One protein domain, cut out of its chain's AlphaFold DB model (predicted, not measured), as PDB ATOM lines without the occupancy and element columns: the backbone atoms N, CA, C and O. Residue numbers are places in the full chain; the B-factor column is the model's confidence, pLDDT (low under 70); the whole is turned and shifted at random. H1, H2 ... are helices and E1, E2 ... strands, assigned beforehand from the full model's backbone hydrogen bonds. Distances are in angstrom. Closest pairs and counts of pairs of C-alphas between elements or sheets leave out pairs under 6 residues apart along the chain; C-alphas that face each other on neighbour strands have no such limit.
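What this domain is: This is residues 69 to 121 of the 627 residues of the protein "Clr5 domain-containing protein" of Cladophialophora yegresii CBS 114405 (UniProt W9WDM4). Two helices, H1 and H2, pack on each other at a steep angle, and a small hairpin of two strands, E1 and E2, stands beside H1 with E1 as the nearer strand. After H2, residues 108 to 121, with no named element, fold back past the beginning of H1. The printed part has 53 residues, with two named helices and two named strands in the order H1, E1, E2, H2; the two-strand sheet is antiparallel and the class is mixed, helices and strands. The whole is compact and rounded, with a radius of gyration of the C-alphas of 10.4 A and spans of 25 by 23 by 21 A.

Where its parts are: H1 is residues 69 to 80, 16.8 A from first to last C-alpha, beginning at C-alpha 69 at (477.315, 451.112, 472.715). E1 is residues 87 to 90, 9.5 A, and E2 is residues 93 to 95, 6.3 A. H2 is residues 97 to 107, 15.8 A, ending at C-alpha 107 at (477.829, 461.948, 479.900).

How they stand to each other: H1 and H2 touch, with the C-alphas of Met 71 and Val 100 closest at 6.0 A. They run opposite ways at a steep tilt of 55 degrees. The closest C-alphas of H1 and E1 are those of Ala 74 and Phe 88, 6.8 A apart. E1 and E2 form an antiparallel hairpin, with 141 degrees between their directions; N 88 and O 95, at 2.9 A, and N 95 and O 88, at 2.7 A, are within hydrogen-bond range. The closest C-alphas of E1 and H2 are those of Ile 87 and Arg 97, 7.0 A apart. H1 and E2 are apart. In H1 and H2 every O i to N i+4 pair is within hydrogen-bond range.

The domain as a whole: The two C-alphas farthest apart are those of Gly 92 and Glu 113, at 26.6 A. The printed part has no cut. The links E1 to E2 and E2 to H2 are tight, and H1 to E1 is short. The mean pLDDT of the printed part is 89.6, and no printed residue is under 70.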
ATOM      1  N   SER A  69     477.790 452.496 472.840       92.06
ATOM      2  CA  SER A  69     477.315 451.112 472.715       92.06
ATOM      3  C   SER A  69     478.106 450.128 473.586       92.06
ATOM      4  O   SER A  69     477.520 449.278 474.249       92.06
ATOM      5  N   ASP A  70     479.432 450.287 473.646       94.19
ATOM      6  CA  ASP A  70     480.323 449.460 474.467       94.19
ATOM      7  C   ASP A  70     480.008 449.605 475.966       94.19
ATOM      8  O   ASP A  70     479.881 448.621 476.696       94.19
ATOM      9  N   MET A  71     479.839 450.849 476.419       95.88
ATOM     10  CA  MET A  71     479.553 451.160 477.822       95.88
ATOM     11  C   MET A  71     478.112 450.826 478.216       95.88
ATOM     12  O   MET A  71     477.854 450.552 479.388       95.88
ATOM     13  N   LEU A  72     477.182 450.831 477.257       94.94
ATOM     14  CA  LEU A  72     475.789 450.435 477.465       94.94
ATOM     15  C   LEU A  72     475.694 448.934 477.729       94.94
ATOM     16  O   LEU A  72     475.094 448.520 478.718       94.94
ATOM     17  N   PHE A  73     476.368 448.136 476.899       94.06
ATOM     18  CA  PHE A  73     476.470 446.694 477.091       94.06
ATOM     19  C   PHE A  73     477.073 446.340 478.456       94.06
ATOM     20  O   PHE A  73     476.526 445.513 479.187       94.06
ATOM     21  N   ALA A  74     478.173 447.001 478.836       94.38
ATOM     22  CA  ALA A  74     478.801 446.784 480.138       94.38
ATOM     23  C   ALA A  74     477.860 447.143 481.300       94.38
ATOM     24  O   ALA A  74     477.758 446.392 482.268       94.38
ATOM     25  N   PHE A  75     477.136 448.259 481.189       94.25
ATOM     26  CA  PHE A  75     476.182 448.700 482.206       94.25
ATOM     27  C   PHE A  75     475.027 447.709 482.391       94.25
ATOM     28  O   PHE A  75     474.714 447.334 483.517       94.25
ATOM     29  N   GLN A  76     474.430 447.223 481.302       91.56
ATOM     30  CA  GLN A  76     473.350 446.233 481.369       91.56
ATOM     31  C   GLN A  76     473.818 444.933 482.024       91.56
ATOM     32  O   GLN A  76     473.148 444.399 482.906       91.56
ATOM     33  N   LYS A  77     475.020 444.464 481.672       92.81
ATOM     34  CA  LYS A  77     475.602 443.277 482.305       92.81
ATOM     35  C   LYS A  77     475.923 443.482 483.783       92.81
ATOM     36  O   LYS A  77     475.797 442.529 484.545       92.81
ATOM     37  N   LEU A  78     476.291 444.693 484.206       92.88
ATOM     38  CA  LEU A  78     476.426 445.021 485.631       92.88
ATOM     39  C   LEU A  78     475.083 444.935 486.368       92.88
ATOM     40  O   LEU A  78     475.051 444.389 487.471       92.88
ATOM     41  N   GLN A  79     473.993 445.414 485.758       90.81
ATOM     42  CA  GLN A  79     472.642 445.338 486.332       90.81
ATOM     43  C   GLN A  79     472.166 443.887 486.481       90.81
ATOM     44  O   GLN A  79     471.752 443.488 487.565       90.81
ATOM     45  N   GLU A  80     472.322 443.061 485.439       89.62
ATOM     46  CA  GLU A  80     471.970 441.629 485.476       89.62
ATOM     47  C   GLU A  80     472.736 440.845 486.560       89.62
ATOM     48  O   GLU A  80     472.276 439.814 487.047       89.62
ATOM     49  N   ARG A  81     473.945 441.293 486.919       85.00
ATOM     50  CA  ARG A  81     474.870 440.559 487.800       85.00
ATOM     51  C   ARG A  81     474.752 440.943 489.281       85.00
ATOM     52  O   ARG A  81     475.578 440.468 490.061       85.00
ATOM     53  N   HIS A  82     473.758 441.752 489.668       79.44
ATOM     54  CA  HIS A  82     473.419 442.096 491.061       79.44
ATOM     55  C   HIS A  82     474.639 442.390 491.958       79.44
ATOM     56  O   HIS A  82     474.812 441.804 493.023       79.44
ATOM     57  N   GLY A  83     475.519 443.290 491.515       75.00
ATOM     58  CA  GLY A  83     476.598 443.815 492.359       75.00
ATOM     59  C   GLY A  83     477.892 442.997 492.413       75.00
ATOM     60  O   GLY A  83     478.809 443.411 493.114       75.00
ATOM     61  N   LYS A  84     478.025 441.899 491.655       85.56
ATOM     62  CA  LYS A  84     479.311 441.187 491.527       85.56
ATOM     63  C   LYS A  84     480.346 442.044 490.795       85.56
ATOM     64  O   LYS A  84     480.070 442.536 489.694       85.56
ATOM     65  N   ASP A  85     481.556 442.130 491.344       85.12
ATOM     66  CA  ASP A  85     482.678 442.787 490.676       85.12
ATOM     67  C   ASP A  85     482.968 442.092 489.346       85.12
ATOM     68  O   ASP A  85     483.389 440.939 489.276       85.12
ATOM     69  N   THR A  86     482.659 442.789 488.257       91.94
ATOM     70  CA  THR A  86     482.774 442.265 486.900       91.94
ATOM     71  C   THR A  86     483.781 443.113 486.147       91.94
ATOM     72  O   THR A  86     483.641 444.335 486.067       91.94
ATOM     73  N   ILE A  87     484.801 442.458 485.596       93.50
ATOM     74  CA  ILE A  87     485.795 443.103 484.743       93.50
ATOM     75  C   ILE A  87     485.405 442.817 483.295       93.50
ATOM     76  O   ILE A  87     485.323 441.658 482.873       93.50
ATOM     77  N   PHE A  88     485.166 443.880 482.535       93.38
ATOM     78  CA  PHE A  88     484.863 443.807 481.112       93.38
ATOM     79  C   PHE A  88     486.151 443.931 480.313       93.38
ATOM     80  O   PHE A  88     486.957 444.810 480.584       93.38
ATOM     81  N   SER A  89     486.345 443.084 479.312       92.19
ATOM     82  CA  SER A  89     487.387 443.236 478.303       92.19
ATOM     83  C   SER A  89     486.715 443.648 477.000       92.19
ATOM     84  O   SER A  89     486.247 442.808 476.232       92.19
ATOM     85  N   ILE A  90     486.630 444.957 476.767       90.75
ATOM     86  CA  ILE A  90     486.005 445.518 475.566       90.75
ATOM     87  C   ILE A  90     487.111 446.023 474.656       90.75
ATOM     88  O   ILE A  90     487.891 446.889 475.051       90.75
ATOM     89  N   ARG A  91     487.211 445.447 473.451       86.50
ATOM     90  CA  ARG A  91     488.280 445.757 472.481       86.50
ATOM     91  C   ARG A  91     489.690 445.612 473.067       86.50
ATOM     92  O   ARG A  91     490.582 446.419 472.823       86.50
ATOM     93  N   GLY A  92     489.875 444.580 473.891       84.81
ATOM     94  CA  GLY A  92     491.144 444.290 474.560       84.81
ATOM     95  C   GLY A  92     491.499 445.236 475.711       84.81
ATOM     96  O   GLY A  92     492.582 445.106 476.271       84.81
ATOM     97  N   GLN A  93     490.619 446.169 476.090       87.44
ATOM     98  CA  GLN A  93     490.813 447.024 477.259       87.44
ATOM     99  C   GLN A  93     489.970 446.531 478.430       87.44
ATOM    100  O   GLN A  93     488.760 446.329 478.299       87.44
ATOM    101  N   LYS A  94     490.615 446.377 479.590       92.69
ATOM    102  CA  LYS A  94     489.929 446.061 480.843       92.69
ATOM    103  C   LYS A  94     489.201 447.306 481.347       92.69
ATOM    104  O   LYS A  94     489.810 448.363 481.491       92.69
ATOM    105  N   ARG A  95     487.905 447.175 481.599       94.56
ATOM    106  CA  ARG A  95     487.022 448.202 482.149       94.56
ATOM    107  C   ARG A  95     486.388 447.653 483.415       94.56
ATOM    108  O   ARG A  95     485.760 446.594 483.399       94.56
ATOM    109  N   SER A  96     486.608 448.359 484.510       95.00
ATOM    110  CA  SER A  96     485.999 448.070 485.801       95.00
ATOM    111  C   SER A  96     484.570 448.611 485.861       95.00
ATOM    112  O   SER A  96     484.170 449.451 485.051       95.00
ATOM    113  N   ARG A  97     483.810 448.180 486.870       94.62
ATOM    114  CA  ARG A  97     482.515 448.782 487.218       94.62
ATOM    115  C   ARG A  97     482.614 450.304 487.369       94.62
ATOM    116  O   ARG A  97     481.798 451.029 486.804       94.62
ATOM    117  N   HIS A  98     483.657 450.773 488.054       95.00
ATOM    118  CA  HIS A  98     483.901 452.194 488.274       95.00
ATOM    119  C   HIS A  98     484.077 452.967 486.957       95.00
ATOM    120  O   HIS A  98     483.506 454.043 486.798       95.00
ATOM    121  N   ASP A  99     484.789 452.403 485.974       94.56
ATOM    122  CA  ASP A  99     484.959 453.031 484.654       94.56
ATOM    123  C   ASP A  99     483.627 453.200 483.911       94.56
ATOM    124  O   ASP A  99     483.409 454.205 483.226       94.56
ATOM    125  N   VAL A 100     482.736 452.208 484.040       95.38
ATOM    126  CA  VAL A 100     481.407 452.210 483.414       95.38
ATOM    127  C   VAL A 100     480.505 453.254 484.055       95.38
ATOM    128  O   VAL A 100     479.939 454.094 483.354       95.38
ATOM    129  N   GLU A 101     480.425 453.265 485.381       94.75
ATOM    130  CA  GLU A 101     479.630 454.239 486.130       94.75
ATOM    131  C   GLU A 101     480.150 455.669 485.923       94.75
ATOM    132  O   GLU A 101     479.376 456.588 485.638       94.75
ATOM    133  N   HIS A 102     481.473 455.864 485.959       95.81
ATOM    134  CA  HIS A 102     482.097 457.162 485.707       95.81
ATOM    135  C   HIS A 102     481.807 457.672 484.286       95.81
ATOM    136  O   HIS A 102     481.635 458.878 484.080       95.81
ATOM    137  N   TYR A 103     481.766 456.794 483.279       96.75
ATOM    138  CA  TYR A 103     481.437 457.190 481.908       96.75
ATOM    139  C   TYR A 103     480.032 457.788 481.806       96.75
ATOM    140  O   TYR A 103     479.875 458.892 481.279       96.75
ATOM    141  N   TRP A 104     479.029 457.094 482.350       95.94
ATOM    142  CA  TRP A 104     477.637 457.543 482.314       95.94
ATOM    143  C   TRP A 104     477.418 458.798 483.160       95.94
ATOM    144  O   TRP A 104     476.795 459.752 482.689       95.94
ATOM    145  N   LYS A 105     478.063 458.883 484.333       95.75
ATOM    146  CA  LYS A 105     478.064 460.095 485.168       95.75
ATOM    147  C   LYS A 105     478.625 461.311 484.424       95.75
ATOM    148  O   LYS A 105     478.068 462.402 484.512       95.75
ATOM    149  N   ARG A 106     479.703 461.132 483.652       96.06
ATOM    150  CA  ARG A 106     480.309 462.207 482.846       96.06
ATOM    151  C   ARG A 106     479.417 462.631 481.677       96.06
ATOM    152  O   ARG A 106     479.383 463.812 481.348       96.06
ATOM    153  N   ARG A 107     478.721 461.683 481.041       94.06
ATOM    154  CA  ARG A 107     477.829 461.948 479.900       94.06
ATOM    155  C   ARG A 107     476.508 462.606 480.296       94.06
ATOM    156  O   ARG A 107     475.921 463.245 479.435       94.06
ATOM    157  N   ARG A 108     476.073 462.475 481.559       92.94
ATOM    158  CA  ARG A 108     474.761 462.948 482.051       92.94
ATOM    159  C   ARG A 108     473.582 462.370 481.255       92.94
ATOM    160  O   ARG A 108     472.568 463.030 481.086       92.94
ATOM    161  N   LEU A 109     473.746 461.150 480.751       91.38
ATOM    162  CA  LEU A 109     472.712 460.406 480.038       91.38
ATOM    163  C   LEU A 109     472.313 459.200 480.878       91.38
ATOM    164  O   LEU A 109     473.179 458.580 481.504       91.38
ATOM    165  N   ASN A 110     471.027 458.862 480.865       90.19
ATOM    166  CA  ASN A 110     470.540 457.664 481.525       90.19
ATOM    167  C   ASN A 110     470.737 456.453 480.593       90.19
ATOM    168  O   ASN A 110     470.145 456.411 479.516       90.19
ATOM    169  N   PRO A 111     471.550 455.449 480.968       88.62
ATOM    170  CA  PRO A 111     471.741 454.259 480.141       88.62
ATOM    171  C   PRO A 111     470.445 453.469 479.890       88.62
ATOM    172  O   PRO A 111     470.387 452.730 478.913       88.62
ATOM    173  N   ALA A 112     469.406 453.627 480.719       87.06
ATOM    174  CA  ALA A 112     468.117 452.954 480.534       87.06
ATOM    175  C   ALA A 112     467.346 453.408 479.276       87.06
ATOM    176  O   ALA A 112     466.453 452.699 478.826       87.06
ATOM    177  N   GLU A 113     467.695 454.558 478.693       87.25
ATOM    178  CA  GLU A 113     467.025 455.119 477.510       87.25
ATOM    179  C   GLU A 113     467.501 454.499 476.184       87.25
ATOM    180  O   GLU A 113     466.961 454.808 475.124       87.25
ATOM    181  N   PHE A 114     468.518 453.630 476.213       87.06
ATOM    182  CA  PHE A 114     469.130 453.070 475.008       87.06
ATOM    183  C   PHE A 114     468.883 451.566 474.869       87.06
ATOM    184  O   PHE A 114     469.060 450.792 475.813       87.06
ATOM    185  N   SER A 115     468.566 451.134 473.647       80.44
ATOM    186  CA  SER A 115     468.359 449.720 473.325       80.44
ATOM    187  C   SER A 115     469.675 448.924 473.311       80.44
ATOM    188  O   SER A 115     470.687 449.402 472.788       80.44
ATOM    189  N   PRO A 116     469.683 447.691 473.852       70.75
ATOM    190  CA  PRO A 116     470.865 446.836 473.899       70.75
ATOM    191  C   PRO A 116     471.330 446.423 472.496       70.75
ATOM    192  O   PRO A 116     470.605 445.755 471.763       70.75
ATOM    193  N   ALA A 117     472.583 446.722 472.160       76.06
ATOM    194  CA  ALA A 117     473.300 446.089 471.056       76.06
ATOM    195  C   ALA A 117     474.589 445.473 471.606       76.06
ATOM    196  O   ALA A 117     475.355 446.153 472.288       76.06
ATOM    197  N   THR A 118     474.833 444.188 471.327       80.31
ATOM    198  CA  THR A 118     476.057 443.504 471.773       80.31
ATOM    199  C   THR A 118     477.231 443.950 470.897       80.31
ATOM    200  O   THR A 118     477.218 443.671 469.696       80.31
ATOM    201  N   PRO A 119     478.252 444.634 471.441       82.38
ATOM    202  CA  PRO A 119     479.400 445.061 470.658       82.38
ATOM    203  C   PRO A 119     480.275 443.866 470.271       82.38
ATOM    204  O   PRO A 119     480.531 442.977 471.087       82.38
ATOM    205  N   GLY A 120     480.793 443.866 469.040       76.31
ATOM    206  CA  GLY A 120     481.735 442.845 468.583       76.31
ATOM    207  C   GLY A 120     483.000 442.799 469.452       76.31
ATOM    208  O   GLY A 120     483.651 443.823 469.665       76.31
ATOM    209  N   GLY A 121     483.345 441.609 469.954       79.06
ATOM    210  CA  GLY A 121     484.573 441.368 470.723       79.06
ATOM    211  C   GLY A 121     484.533 441.785 472.199       79.06
ATOM    212  O   GLY A 121     485.591 441.877 472.822       79.06
TER     213      GLY A 121